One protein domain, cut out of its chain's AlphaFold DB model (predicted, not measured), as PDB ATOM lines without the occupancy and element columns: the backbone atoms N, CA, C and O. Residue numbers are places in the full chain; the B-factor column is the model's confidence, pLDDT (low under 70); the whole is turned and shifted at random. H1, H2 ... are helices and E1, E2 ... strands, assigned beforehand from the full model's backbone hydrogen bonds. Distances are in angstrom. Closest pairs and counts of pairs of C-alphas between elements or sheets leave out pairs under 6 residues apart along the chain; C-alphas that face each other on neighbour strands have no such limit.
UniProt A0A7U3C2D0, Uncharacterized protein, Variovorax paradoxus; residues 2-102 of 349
ATOM      1  N   THR A   2     -43.457  39.281 -41.396       42.66
ATOM      2  CA  THR A   2     -43.240  37.912 -40.905       42.66
ATOM      3  C   THR A   2     -43.770  36.933 -41.953       42.66
ATOM      4  O   THR A   2     -44.903  37.125 -42.402       42.66
ATOM      5  N   PRO A   3     -42.993  35.930 -42.394       57.75
ATOM      6  CA  PRO A   3     -43.492  34.957 -43.356       57.75
ATOM      7  C   PRO A   3     -44.626  34.135 -42.730       57.75
ATOM      8  O   PRO A   3     -44.543  33.728 -41.572       57.75
ATOM      9  N   ILE A   4     -45.685  33.889 -43.500       74.44
ATOM     10  CA  ILE A   4     -46.712  32.910 -43.134       74.44
ATOM     11  C   ILE A   4     -46.096  31.525 -43.346       74.44
ATOM     12  O   ILE A   4     -45.650  31.213 -44.449       74.44
ATOM     13  N   VAL A   5     -46.055  30.712 -42.293       80.31
ATOM     14  CA  VAL A   5     -45.472  29.362 -42.303       80.31
ATOM     15  C   VAL A   5     -46.514  28.325 -41.894       80.31
ATOM     16  O   VAL A   5     -47.449  28.642 -41.159       80.31
ATOM     17  N   SER A   6     -46.361  27.084 -42.369       80.06
ATOM     18  CA  SER A   6     -47.216  25.980 -41.920       80.06
ATOM     19  C   SER A   6     -46.998  25.741 -40.421       80.06
ATOM     20  O   SER A   6     -45.851  25.554 -40.012       80.06
ATOM     21  N   PRO A   7     -48.058  25.717 -39.594       81.06
ATOM     22  CA  PRO A   7     -47.923  25.512 -38.155       81.06
ATOM     23  C   PRO A   7     -47.615  24.056 -37.776       81.06
ATOM     24  O   PRO A   7     -47.166  23.806 -36.661       81.06
ATOM     25  N   PHE A   8     -47.849  23.096 -38.681       87.19
ATOM     26  CA  PHE A   8     -47.640  21.669 -38.430       87.19
ATOM     27  C   PHE A   8     -46.806  21.015 -39.541       87.19
ATOM     28  O   PHE A   8     -46.982  21.363 -40.718       87.19
ATOM     29  N   PRO A   9     -45.935  20.044 -39.203       83.88
ATOM     30  CA  PRO A   9     -45.263  19.209 -40.192       83.88
ATOM     31  C   PRO A   9     -46.266  18.372 -40.991       83.88
ATOM     32  O   PRO A   9     -47.224  17.839 -40.425       83.88
ATOM     33  N   GLN A  10     -46.012  18.226 -42.291       90.25
ATOM     34  CA  GLN A  10     -46.786  17.362 -43.178       90.25
ATOM     35  C   GLN A  10     -45.939  16.163 -43.619       90.25
ATOM     36  O   GLN A  10     -44.762  16.305 -43.943       90.25
ATOM     37  N   PHE A  11     -46.554  14.986 -43.639       89.94
ATOM     38  CA  PHE A  11     -45.970  13.720 -44.064       89.94
ATOM     39  C   PHE A  11     -46.622  13.272 -45.371       89.94
ATOM     40  O   PHE A  11     -47.830  13.442 -45.558       89.94
ATOM     41  N   PHE A  12     -45.833  12.674 -46.256       89.25
ATOM     42  CA  PHE A  12     -46.269  12.190 -47.566       89.25
ATOM     43  C   PHE A  12     -46.145  10.665 -47.634       89.25
ATOM     44  O   PHE A  12     -45.351  10.089 -46.896       89.25
ATOM     45  N   ASP A  13     -46.959  10.015 -48.462       86.19
ATOM     46  CA  ASP A  13     -46.854   8.594 -48.807       86.19
ATOM     47  C   ASP A  13     -45.806   8.395 -49.924       86.19
ATOM     48  O   ASP A  13     -45.252   9.353 -50.469       86.19
ATOM     49  N   LEU A  14     -45.524   7.142 -50.283       77.38
ATOM     50  CA  LEU A  14     -44.533   6.754 -51.296       77.38
ATOM     51  C   LEU A  14     -44.822   7.319 -52.695       77.38
ATOM     52  O   LEU A  14     -43.908   7.433 -53.509       77.38
ATOM     53  N   ASP A  15     -46.078   7.653 -52.985       78.00
ATOM     54  CA  ASP A  15     -46.515   8.263 -54.244       78.00
ATOM     55  C   ASP A  15     -46.522   9.804 -54.209       78.00
ATOM     56  O   ASP A  15     -46.918  10.445 -55.182       78.00
ATOM     57  N   GLY A  16     -46.081  10.404 -53.097       77.00
ATOM     58  CA  GLY A  16     -46.058  11.850 -52.887       77.00
ATOM     59  C   GLY A  16     -47.405  12.459 -52.486       77.00
ATOM     60  O   GLY A  16     -47.474  13.668 -52.262       77.00
ATOM     61  N   SER A  17     -48.475  11.665 -52.363       87.50
ATOM     62  CA  SER A  17     -49.740  12.136 -51.788       87.50
ATOM     63  C   SER A  17     -49.601  12.372 -50.275       87.50
ATOM     64  O   SER A  17     -48.707  11.803 -49.646       87.50
ATOM     65  N   PRO A  18     -50.434  13.217 -49.637       92.38
ATOM     66  CA  PRO A  18     -50.409  13.355 -48.185       92.38
ATOM     67  C   PRO A  18     -50.658  12.009 -47.498       92.38
ATOM     68  O   PRO A  18     -51.592  11.288 -47.845       92.38
ATOM     69  N   LEU A  19     -49.845  11.687 -46.492       91.88
ATOM     70  CA  LEU A  19     -49.905  10.412 -45.788       91.88
ATOM     71  C   LEU A  19     -51.218  10.282 -45.011       91.88
ATOM     72  O   LEU A  19     -51.358  10.817 -43.906       91.88
ATOM     73  N   ASP A  20     -52.171   9.542 -45.567       93.25
ATOM     74  CA  ASP A  20     -53.508   9.402 -45.001       93.25
ATOM     75  C   ASP A  20     -53.733   8.041 -44.320       93.25
ATOM     76  O   ASP A  20     -53.468   6.975 -44.879       93.25
ATOM     77  N   ALA A  21     -54.254   8.064 -43.091       93.44
ATOM     78  CA  ALA A  21     -54.338   6.916 -42.180       93.44
ATOM     79  C   ALA A  21     -53.014   6.139 -42.010       93.44
ATOM     80  O   ALA A  21     -53.020   4.909 -41.858       93.44
ATOM     81  N   GLY A  22     -51.892   6.861 -42.029       94.00
ATOM     82  CA  GLY A  22     -50.566   6.332 -41.738       94.00
ATOM     83  C   GLY A  22     -50.307   6.163 -40.240       94.00
ATOM     84  O   GLY A  22     -51.145   6.486 -39.389       94.00
ATOM     85  N   SER A  23     -49.128   5.628 -39.937       96.06
ATOM     86  CA  SER A  23     -48.637   5.356 -38.587       96.06
ATOM     87  C   SER A  23     -47.215   5.880 -38.437       96.06
ATOM     88  O   SER A  23     -46.338   5.504 -39.213       96.06
ATOM     89  N   LEU A  24     -46.985   6.720 -37.431       96.19
ATOM     90  CA  LEU A  24     -45.667   7.226 -37.060       96.19
ATOM     91  C   LEU A  24     -45.246   6.624 -35.721       96.19
ATOM     92  O   LEU A  24     -46.011   6.661 -34.754       96.19
ATOM     93  N   TYR A  25     -44.027   6.095 -35.674       96.56
ATOM     94  CA  TYR A  25     -43.423   5.479 -34.497       96.56
ATOM     95  C   TYR A  25     -42.173   6.255 -34.088       96.56
ATOM     96  O   TYR A  25     -41.283   6.441 -34.911       96.56
ATOM     97  N   PHE A  26     -42.087   6.650 -32.824       95.44
ATOM     98  CA  PHE A  26     -40.997   7.403 -32.214       95.44
ATOM     99  C   PHE A  26     -40.220   6.509 -31.243       95.44
ATOM    100  O   PHE A  26     -40.802   5.938 -30.315       95.44
ATOM    101  N   GLY A  27     -38.912   6.393 -31.449       95.31
ATOM    102  CA  GLY A  27     -38.045   5.445 -30.755       95.31
ATOM    103  C   GLY A  27     -36.803   6.049 -30.127       95.31
ATOM    104  O   GLY A  27     -36.495   7.226 -30.309       95.31
ATOM    105  N   ALA A  28     -36.069   5.207 -29.401       91.31
ATOM    106  CA  ALA A  28     -34.745   5.544 -28.898       91.31
ATOM    107  C   ALA A  28     -33.753   5.747 -30.057       91.31
ATOM    108  O   ALA A  28     -33.832   5.077 -31.087       91.31
ATOM    109  N   LEU A  29     -32.795   6.654 -29.866       88.44
ATOM    110  CA  LEU A  29     -31.799   7.020 -30.875       88.44
ATOM    111  C   LEU A  29     -31.094   5.792 -31.479       88.44
ATOM    112  O   LEU A  29     -30.639   4.913 -30.749       88.44
ATOM    113  N   HIS A  30     -30.993   5.748 -32.808       83.75
ATOM    114  CA  HIS A  30     -30.372   4.675 -33.595       83.75
ATOM    115  C   HIS A  30     -30.963   3.267 -33.382       83.75
ATOM    116  O   HIS A  30     -30.392   2.282 -33.849       83.75
ATOM    117  N   GLN A  31     -32.110   3.161 -32.709       89.06
ATOM    118  CA  GLN A  31     -32.852   1.918 -32.511       89.06
ATOM    119  C   GLN A  31     -34.117   1.905 -33.368       89.06
ATOM    120  O   GLN A  31     -34.596   2.954 -33.797       89.06
ATOM    121  N   ASN A  32     -34.700   0.721 -33.575       89.75
ATOM    122  CA  ASN A  32     -35.986   0.582 -34.259       89.75
ATOM    123  C   ASN A  32     -37.143   1.098 -33.361       89.75
ATOM    124  O   ASN A  32     -37.396   0.498 -32.312       89.75
ATOM    125  N   PRO A  33     -37.883   2.148 -33.773       94.81
ATOM    126  CA  PRO A  33     -38.993   2.728 -33.013       94.81
ATOM    127  C   PRO A  33     -40.123   1.780 -32.646       94.81
ATOM    128  O   PRO A  33     -40.801   1.988 -31.645       94.81
ATOM    129  N   GLU A  34     -40.345   0.744 -33.452       93.44
ATOM    130  CA  GLU A  34     -41.422  -0.218 -33.214       93.44
ATOM    131  C   GLU A  34     -41.076  -1.205 -32.096       93.44
ATOM    132  O   GLU A  34     -41.972  -1.750 -31.456       93.44
ATOM    133  N   THR A  35     -39.784  -1.425 -31.843       94.06
ATOM    134  CA  THR A  35     -39.297  -2.351 -30.808       94.06
ATOM    135  C   THR A  35     -38.707  -1.635 -29.595       94.06
ATOM    136  O   THR A  35     -38.628  -2.227 -28.523       94.06
ATOM    137  N   ALA A  36     -38.293  -0.376 -29.748       94.44
ATOM    138  CA  ALA A  36     -37.728   0.462 -28.693       94.44
ATOM    139  C   ALA A  36     -38.428   1.839 -28.642       94.44
ATOM    140  O   ALA A  36     -37.782   2.859 -28.904       94.44
ATOM    141  N   PRO A  37     -39.745   1.891 -28.349       95.56
ATOM    142  CA  PRO A  37     -40.503   3.137 -28.346       95.56
ATOM    143  C   PRO A  37     -40.117   4.039 -27.169       95.56
ATOM    144  O   PRO A  37     -39.863   3.566 -26.060       95.56
ATOM    145  N   ILE A  38     -40.143   5.352 -27.396       94.44
ATOM    146  CA  ILE A  38     -40.047   6.366 -26.335       94.44
ATOM    147  C   ILE A  38     -41.414   6.996 -26.059       94.44
ATOM    148  O   ILE A  38     -42.330   6.919 -26.876       94.44
ATOM    149  N   VAL A  39     -41.571   7.644 -24.906       94.06
ATOM    150  CA  VAL A  39     -42.787   8.414 -24.621       94.06
ATOM    151  C   VAL A  39     -42.678   9.786 -25.283       94.06
ATOM    152  O   VAL A  39     -41.714  10.513 -25.054       94.06
ATOM    153  N   VAL A  40     -43.681  10.135 -26.083       95.25
ATOM    154  CA  VAL A  40     -43.853  11.462 -26.691       95.25
ATOM    155  C   VAL A  40     -45.193  12.050 -26.242       95.25
ATOM    156  O   VAL A  40     -46.059  11.308 -25.776       95.25
ATOM    157  N   TYR A  41     -45.372  13.367 -26.335       95.62
ATOM    158  CA  TYR A  41     -46.448  14.094 -25.652       95.62
ATOM    159  C   TYR A  41     -47.215  15.040 -26.579       95.62
ATOM    160  O   TYR A  41     -46.665  15.567 -27.541       95.62
ATOM    161  N   TRP A  42     -48.490  15.284 -26.273       94.56
ATOM    162  CA  TRP A  42     -49.337  16.271 -26.955       94.56
ATOM    163  C   TRP A  42     -49.109  17.707 -26.473       94.56
ATOM    164  O   TRP A  42     -49.636  18.646 -27.067       94.56
ATOM    165  N   ASP A  43     -48.358  17.878 -25.387       91.31
ATOM    166  CA  ASP A  43     -48.030  19.164 -24.789       91.31
ATOM    167  C   ASP A  43     -46.535  19.248 -24.452       91.31
ATOM    168  O   ASP A  43     -45.862  18.237 -24.253       91.31
ATOM    169  N   GLN A  44     -46.017  20.474 -24.376       86.88
ATOM    170  CA  GLN A  44     -44.621  20.737 -24.020       86.88
ATOM    171  C   GLN A  44     -44.326  20.471 -22.531       86.88
ATOM    172  O   GLN A  44     -43.170  20.305 -22.154       86.88
ATOM    173  N   ALA A  45     -45.357  20.418 -21.681       87.25
ATOM    174  CA  ALA A  45     -45.219  20.149 -20.251       87.25
ATOM    175  C   ALA A  45     -44.965  18.659 -19.943       87.25
ATOM    176  O   ALA A  45     -44.686  18.313 -18.796       87.25
ATOM    177  N   GLY A  46     -45.053  17.777 -20.945       90.25
ATOM    178  CA  GLY A  46     -44.847  16.341 -20.792       90.25
ATOM    179  C   GLY A  46     -45.973  15.642 -20.029       90.25
ATOM    180  O   GLY A  46     -45.739  14.605 -19.412       90.25
ATOM    181  N   THR A  47     -47.188  16.201 -20.016       92.31
ATOM    182  CA  THR A  47     -48.273  15.696 -19.156       92.31
ATOM    183  C   THR A  47     -49.239  14.754 -19.864       92.31
ATOM    184  O   THR A  47     -49.854  13.907 -19.219       92.31
ATOM    185  N   GLN A  48     -49.377  14.874 -21.187       94.44
ATOM    186  CA  GLN A  48     -50.328  14.092 -21.981       94.44
ATOM    187  C   GLN A  48     -49.596  13.210 -22.996       94.44
ATOM    188  O   GLN A  48     -49.264  13.693 -24.079       94.44
ATOM    189  N   PRO A  49     -49.356  11.923 -22.688       95.19
ATOM    190  CA  PRO A  49     -48.695  11.008 -23.610       95.19
ATOM    191  C   PRO A  49     -49.479  10.808 -24.909       95.19
ATOM    192  O   PRO A  49     -50.713  10.752 -24.922       95.19
ATOM    193  N   VAL A  50     -48.747  10.645 -26.002       96.50
ATOM    194  CA  VAL A  50     -49.264  10.245 -27.310       96.50
ATOM    195  C   VAL A  50     -49.237   8.718 -27.390       96.50
ATOM    196  O   VAL A  50     -48.161   8.122 -27.303       96.50
ATOM    197  N   PRO A  51     -50.391   8.058 -27.580       94.12
ATOM    198  CA  PRO A  51     -50.421   6.636 -27.887       94.12
ATOM    199  C   PRO A  51     -49.688   6.365 -29.203       94.12
ATOM    200  O   PRO A  51     -49.953   7.020 -30.211       94.12
ATOM    201  N   GLN A  52     -48.777   5.396 -29.188       94.00
ATOM    202  CA  GLN A  52     -48.015   5.002 -30.367       94.00
ATOM    203  C   GLN A  52     -48.623   3.752 -31.029       94.00
ATOM    204  O   GLN A  52     -49.000   2.822 -30.314       94.00
ATOM    205  N   PRO A  53     -48.707   3.691 -32.374       95.69
ATOM    206  CA  PRO A  53     -48.272   4.719 -33.323       95.69
ATOM    207  C   PRO A  53     -49.177   5.957 -33.350       95.69
ATOM    208  O   PRO A  53     -50.403   5.848 -33.288       95.69
ATOM    209  N   ALA A  54     -48.570   7.129 -33.548       95.38
ATOM    210  CA  ALA A  54     -49.305   8.356 -33.826       95.38
ATOM    211  C   ALA A  54     -49.927   8.276 -35.228       95.38
ATOM    212  O   ALA A  54     -49.268   7.897 -36.198       95.38
ATOM    213  N   ARG A  55     -51.216   8.602 -35.340       96.00
ATOM    214  CA  ARG A  55     -51.985   8.442 -36.583       96.00
ATOM    215  C   ARG A  55     -51.985   9.723 -37.402       96.00
ATOM    216  O   ARG A  55     -52.012  10.816 -36.833       96.00
ATOM    217  N   THR A  56     -52.020   9.576 -38.726       94.81
ATOM    218  CA  THR A  56     -52.136  10.712 -39.649       94.81
ATOM    219  C   THR A  56     -53.473  10.782 -40.377       94.81
ATOM    220  O   THR A  56     -54.104   9.759 -40.649       94.81
ATOM    221  N   LEU A  57     -53.885  12.004 -40.712       94.50
ATOM    222  CA  LEU A  57     -55.020  12.326 -41.580       94.50
ATOM    223  C   LEU A  57     -54.600  13.477 -42.503       94.50
ATOM    224  O   LEU A  57     -54.115  14.501 -42.017       94.50
ATOM    225  N   ASN A  58     -54.757  13.317 -43.820       92.12
ATOM    226  CA  ASN A  58     -54.313  14.303 -44.825       92.12
ATOM    227  C   ASN A  58     -52.840  14.752 -44.661       92.12
ATOM    228  O   ASN A  58     -52.492  15.908 -44.915       92.12
ATOM    229  N   GLY A  59     -51.966  13.845 -44.214       90.62
ATOM    230  CA  GLY A  59     -50.547  14.118 -43.988       90.62
ATOM    231  C   GLY A  59     -50.206  14.777 -42.650       90.62
ATOM    232  O   GLY A  59     -49.027  14.944 -42.367       90.62
ATOM    233  N   TYR A  60     -51.172  15.114 -41.796       94.50
ATOM    234  CA  TYR A  60     -50.896  15.675 -40.469       94.50
ATOM    235  C   TYR A  60     -51.044  14.623 -39.382       94.50
ATOM    236  O   TYR A  60     -51.956  13.800 -39.451       94.50
ATOM    237  N   ILE A  61     -50.206  14.685 -38.344       95.06
ATOM    238  CA  ILE A  61     -50.471  13.954 -37.100       95.06
ATOM    239  C   ILE A  61     -51.743  14.531 -36.485       95.06
ATOM    240  O   ILE A  61     -51.865  15.750 -36.357       95.06
ATOM    241  N   VAL A  62     -52.686  13.669 -36.106       94.75
ATOM    242  CA  VAL A  62     -53.974  14.106 -35.562       94.75
ATOM    243  C   VAL A  62     -54.209  13.647 -34.134       94.75
ATOM    244  O   VAL A  62     -53.961  12.499 -33.767       94.75
ATOM    245  N   ARG A  63     -54.798  14.551 -33.350       93.75
ATOM    246  CA  ARG A  63     -55.377  14.278 -32.040       93.75
ATOM    247  C   ARG A  63     -56.867  14.591 -32.099       93.75
ATOM    248  O   ARG A  63     -57.251  15.720 -32.389       93.75
ATOM    249  N   ASN A  64     -57.715  13.594 -31.843       89.69
ATOM    250  CA  ASN A  64     -59.179  13.733 -31.905       89.69
ATOM    251  C   ASN A  64     -59.678  14.386 -33.213       89.69
ATOM    252  O   ASN A  64     -60.584  15.213 -33.201       89.69
ATOM    253  N   GLY A  65     -59.053  14.041 -34.346       87.06
ATOM    254  CA  GLY A  65     -59.430  14.537 -35.674       87.06
ATOM    255  C   GLY A  65     -58.880  15.915 -36.056       87.06
ATOM    256  O   GLY A  65     -59.083  16.331 -37.191       87.06
ATOM    257  N   SER A  66     -58.160  16.607 -35.165       90.12
ATOM    258  CA  SER A  66     -57.499  17.885 -35.470       90.12
ATOM    259  C   SER A  66     -55.980  17.712 -35.590       90.12
ATOM    260  O   SER A  66     -55.418  16.938 -34.808       90.12
ATOM    261  N   PRO A  67     -55.299  18.413 -36.520       92.75
ATOM    262  CA  PRO A  67     -53.840  18.457 -36.568       92.75
ATOM    263  C   PRO A  67     -53.241  18.849 -35.216       92.75
ATOM    264  O   PRO A  67     -53.729  19.768 -34.557       92.75
ATOM    265  N   ALA A  68     -52.200  18.137 -34.797       91.19
ATOM    266  CA  ALA A  68     -51.567  18.333 -33.503       91.19
ATOM    267  C   ALA A  68     -50.048  18.173 -33.594       91.19
ATOM    268  O   ALA A  68     -49.527  17.361 -34.359       91.19
ATOM    269  N   GLN A  69     -49.346  18.945 -32.769       90.88
ATOM    270  CA  GLN A  69     -47.905  18.832 -32.596       90.88
ATOM    271  C   GLN A  69     -47.577  17.758 -31.553       90.88
ATOM    272  O   GLN A  69     -48.317  17.567 -30.587       90.88
ATOM    273  N   VAL A  70     -46.459  17.065 -31.761       92.44
ATOM    274  CA  VAL A  70     -45.919  16.053 -30.848       92.44
ATOM    275  C   VAL A  70     -44.598  16.563 -30.274       92.44
ATOM    276  O   VAL A  70     -43.774  17.104 -31.010       92.44
ATOM    277  N   PHE A  71     -44.403  16.388 -28.969       90.62
ATOM    278  CA  PHE A  71     -43.251  16.870 -28.210       90.62
ATOM    279  C   PHE A  71     -42.476  15.705 -27.582       90.62
ATOM    280  O   PHE A  71     -43.064  14.727 -27.123       90.62
ATOM    281  N   THR A  72     -41.152  15.820 -27.519       89.25
ATOM    282  CA  THR A  72     -40.266  14.888 -26.804       89.25
ATOM    283  C   THR A  72     -39.058  15.652 -26.259       89.25
ATOM    284  O   THR A  72     -38.559  16.539 -26.951       89.25
ATOM    285  N   PRO A  73     -38.581  15.347 -25.037       75.38
ATOM    286  CA  PRO A  73     -37.408  16.002 -24.457       75.38
ATOM    287  C   PRO A  73     -36.074  15.445 -24.981       75.38
ATOM    288  O   PRO A  73     -35.029  16.029 -24.713       75.38
ATOM    289  N   LEU A  74     -36.091  14.308 -25.684       79.31
ATOM    290  CA  LEU A  74     -34.902  13.612 -26.181       79.31
ATOM    291  C   LEU A  74     -34.925  13.496 -27.708       79.31
ATOM    292  O   LEU A  74     -35.998  13.436 -28.318       79.31
ATOM    293  N   ASN A  75     -33.735  13.374 -28.301       85.44
ATOM    294  CA  ASN A  75     -33.584  12.953 -29.694       85.44
ATOM    295  C   ASN A  75     -34.198  11.563 -29.903       85.44
ATOM    296  O   ASN A  75     -34.131  10.708 -29.017       85.44
ATOM    297  N   TYR A  76     -34.771  11.336 -31.083       90.06
ATOM    298  CA  TYR A  76     -35.580  10.149 -31.355       90.06
ATOM    299  C   TYR A  76     -35.307   9.563 -32.736       90.06
ATOM    300  O   TYR A  76     -34.979  10.294 -33.661       90.06
ATOM    301  N   SER A  77     -35.497   8.259 -32.904       92.44
ATOM    302  CA  SER A  77     -35.657   7.647 -34.229       92.44
ATOM    303  C   SER A  77     -37.132   7.678 -34.655       92.44
ATOM    304  O   SER A  77     -38.027   7.696 -33.808       92.44
ATOM    305  N   LEU A  78     -37.412   7.708 -35.961       93.31
ATOM    306  CA  LEU A  78     -38.764   7.786 -36.525       93.31
ATOM    307  C   LEU A  78     -38.969   6.751 -37.632       93.31
ATOM    308  O   LEU A  78     -38.232   6.741 -38.613       93.31
ATOM    309  N   THR A  79     -40.028   5.953 -37.524       93.88
ATOM    310  CA  THR A  79     -40.525   5.114 -38.622       93.88
ATOM    311  C   THR A  79     -41.882   5.633 -39.063       93.88
ATOM    312  O   THR A  79     -42.790   5.788 -38.247       93.88
ATOM    313  N   VAL A  80     -42.035   5.870 -40.362       93.44
ATOM    314  CA  VAL A  80     -43.288   6.289 -40.990       93.44
ATOM    315  C   VAL A  80     -43.806   5.141 -41.843       93.44
ATOM    316  O   VAL A  80     -43.102   4.654 -42.727       93.44
ATOM    317  N   ARG A  81     -45.045   4.712 -41.600       92.56
ATOM    318  CA  ARG A  81     -45.744   3.704 -42.403       92.56
ATOM    319  C   ARG A  81     -47.025   4.256 -43.003       92.56
ATOM    320  O   ARG A  81     -47.716   5.058 -42.375       92.56
ATOM    321  N   ASN A  82     -47.382   3.774 -44.187       93.12
ATOM    322  CA  ASN A  82     -48.650   4.111 -44.826       93.12
ATOM    323  C   ASN A  82     -49.810   3.220 -44.370       93.12
ATOM    324  O   ASN A  82     -49.644   2.299 -43.567       93.12
ATOM    325  N   ARG A  83     -51.007   3.478 -44.910       94.31
ATOM    326  CA  ARG A  83     -52.242   2.733 -44.603       94.31
ATOM    327  C   ARG A  83     -52.119   1.222 -44.824       94.31
ATOM    328  O   ARG A  83     -52.815   0.457 -44.162       94.31
ATOM    329  N   ARG A  84     -51.262   0.789 -45.752       91.62
ATOM    330  CA  ARG A  84     -51.027  -0.632 -46.068       91.62
ATOM    331  C   ARG A  84     -49.947  -1.264 -45.183       91.62
ATOM    332  O   ARG A  84     -49.622  -2.430 -45.371       91.62
ATOM    333  N   GLY A  85     -49.380  -0.508 -44.240       88.38
ATOM    334  CA  GLY A  85     -48.293  -0.951 -43.372       88.38
ATOM    335  C   GLY A  85     -46.920  -0.968 -44.046       88.38
ATOM    336  O   GLY A  85     -45.962  -1.432 -43.426       88.38
ATOM    337  N   ALA A  86     -46.790  -0.467 -45.279       86.50
ATOM    338  CA  ALA A  86     -45.494  -0.336 -45.937       86.50
ATOM    339  C   ALA A  86     -44.688   0.795 -45.288       86.50
ATOM    340  O   ALA A  86     -45.254   1.827 -44.921       86.50
ATOM    341  N   VAL A  87     -43.377   0.596 -45.145       88.12
ATOM    342  CA  VAL A  87     -42.466   1.632 -44.643       88.12
ATOM    343  C   VAL A  87     -42.294   2.692 -45.726       88.12
ATOM    344  O   VAL A  87     -41.884   2.382 -46.841       88.12
ATOM    345  N   VAL A  88     -42.627   3.929 -45.379       86.31
ATOM    346  CA  VAL A  88     -42.464   5.110 -46.231       86.31
ATOM    347  C   VAL A  88     -41.102   5.746 -45.982       86.31
ATOM    348  O   VAL A  88     -40.383   6.071 -46.921       86.31
ATOM    349  N   ALA A  89     -40.738   5.900 -44.709       85.56
ATOM    350  CA  ALA A  89     -39.472   6.486 -44.299       85.56
ATOM    351  C   ALA A  89     -39.004   5.896 -42.966       85.56
ATOM    352  O   ALA A  89     -39.814   5.534 -42.108       85.56
ATOM    353  N   TYR A  90     -37.687   5.846 -42.793       87.62
ATOM    354  CA  TYR A  90     -37.029   5.549 -41.529       87.62
ATOM    355  C   TYR A  90     -35.912   6.568 -41.308       87.62
ATOM    356  O   TYR A  90     -35.038   6.717 -42.162       87.62
ATOM    357  N   ALA A  91     -35.943   7.255 -40.170       85.69
ATOM    358  CA  ALA A  91     -34.891   8.150 -39.715       85.69
ATOM    359  C   ALA A  91     -34.299   7.590 -38.409       85.69
ATOM    360  O   ALA A  91     -35.034   7.444 -37.430       85.69
ATOM    361  N   PRO A  92     -32.997   7.259 -38.359       83.62
ATOM    362  CA  PRO A  92     -32.375   6.702 -37.156       83.62
ATOM    363  C   PRO A  92     -32.193   7.741 -36.039       83.62
ATOM    364  O   PRO A  92     -31.948   7.366 -34.895       83.62
ATOM    365  N   ASP A  93     -32.323   9.027 -36.351       84.50
ATOM    366  CA  ASP A  93     -32.288  10.135 -35.407       84.50
ATOM    367  C   ASP A  93     -33.132  11.320 -35.918       84.50
ATOM    368  O   ASP A  93     -33.458  11.429 -37.105       84.50
ATOM    369  N   SER A  94     -33.499  12.214 -35.002       74.38
ATOM    370  CA  SER A  94     -34.338  13.382 -35.270       74.38
ATOM    371  C   SER A  94     -33.570  14.519 -35.943       74.38
ATOM    372  O   SER A  94     -34.193  15.433 -36.484       74.38
ATOM    373  N   PHE A  95     -32.235  14.447 -35.984       55.41
ATOM    374  CA  PHE A  95     -31.391  15.402 -36.702       55.41
ATOM    375  C   PHE A  95     -31.453  15.187 -38.216       55.41
ATOM    376  O   PHE A  95     -31.507  16.161 -38.967       55.41
ATOM    377  N   ALA A  96     -31.566  13.939 -38.676       52.41
ATOM    378  CA  ALA A  96     -31.742  13.605 -40.088       52.41
ATOM    379  C   ALA A  96     -33.049  14.172 -40.682       52.41
ATOM    380  O   ALA A  96     -33.109  14.468 -41.873       52.41
ATOM    381  N   SER A  97     -34.087  14.373 -39.858       49.38
ATOM    382  CA  SER A  97     -35.372  14.968 -40.277       49.38
ATOM    383  C   SER A  97     -35.431  16.497 -40.123       49.38
ATOM    384  O   SER A  97     -36.288  17.141 -40.724       49.38
ATOM    385  N   ALA A  98     -34.520  17.099 -39.349       45.81
ATOM    386  CA  ALA A  98     -34.485  18.544 -39.098       45.81
ATOM    387  C   ALA A  98     -33.851  19.360 -40.242       45.81
ATOM    388  O   ALA A  98     -34.072  20.568 -40.318       45.81
ATOM    389  N   MET A  99     -33.156  18.720 -41.194       48.59
ATOM    390  CA  MET A  99     -32.479  19.411 -42.308       48.59
ATOM    391  C   MET A  99     -33.406  20.189 -43.266       48.59
ATOM    392  O   MET A  99     -32.913  20.907 -44.132       48.59
ATOM    393  N   SER A 100     -34.732  20.136 -43.090       45.94
ATOM    394  CA  SER A 100     -35.666  21.016 -43.806       45.94
ATOM    395  C   SER A 100     -35.927  22.372 -43.114       45.94
ATOM    396  O   SER A 100     -36.612  23.215 -43.695       45.94
ATOM    397  N   ALA A 101     -35.379  22.629 -41.920       39.41
ATOM    398  CA  ALA A 101     -35.449  23.923 -41.233       39.41
ATOM    399  C   ALA A 101     -34.050  24.393 -40.791       39.41
ATOM    400  O   ALA A 101     -33.686  24.340 -39.623       39.41
ATOM    401  N   GLY A 102     -33.245  24.872 -41.742       48.91
ATOM    402  CA  GLY A 102     -32.063  25.698 -41.450       48.91
ATOM    403  C   GLY A 102     -30.846  25.000 -40.829       48.91
ATOM    404  O   GLY A 102     -29.918  25.693 -40.419       48.91
TER     405      GLY A 102
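Overview. This is residues 2 to 102 of the 349 residues of an uncharacterized protein of Variovorax paradoxus (UniProt A0A7U3C2D0). With little regular structure, a strongly twisted sheet of five short strands sits amid long loops, residues 2 to 22, 28 to 53 and 64 to 76, and H1 grazes it. The 101 printed residues hold E1 E2 E3 E4 E5 H1 along the chain; the sheet runs E3 E2 E1 E4 E5, antiparallel from E2 to E5. The class is mostly strand, with 27 residues in named elements; it is compact, radius of gyration of the C-alphas 13.1 A, spanning 35 by 31 by 30 A.

Arrangement. E1, residues 23 to 27, and E4, residues 77 to 81, are antiparallel, N 25 and O 79 within hydrogen-bond range at 2.9 A. E5, residues 87 to 91, forms a hairpin with E4, N 91 and O 78 at 2.8 A. E2, residues 54 to 57, forms a hairpin with E1, N 54 and O 24 at 2.9 A. E3, residues 60 to 63, and E2 meet only at a point. H1, residues 95 to 98, is too short for an O i to N i+4 pair.

Along the chain. E1, 13.2 A long, begins at C-alpha 23 (-48.637, 5.356, -38.587); H1 ends at C-alpha 98 (-34.485, 18.544, -39.098).

Size, cuts and confidence. The printed part has no cut; links E1 to E2 and E3 to E4 are long. Residues 2 to 3 and 95 to 102 have pLDDT under 70.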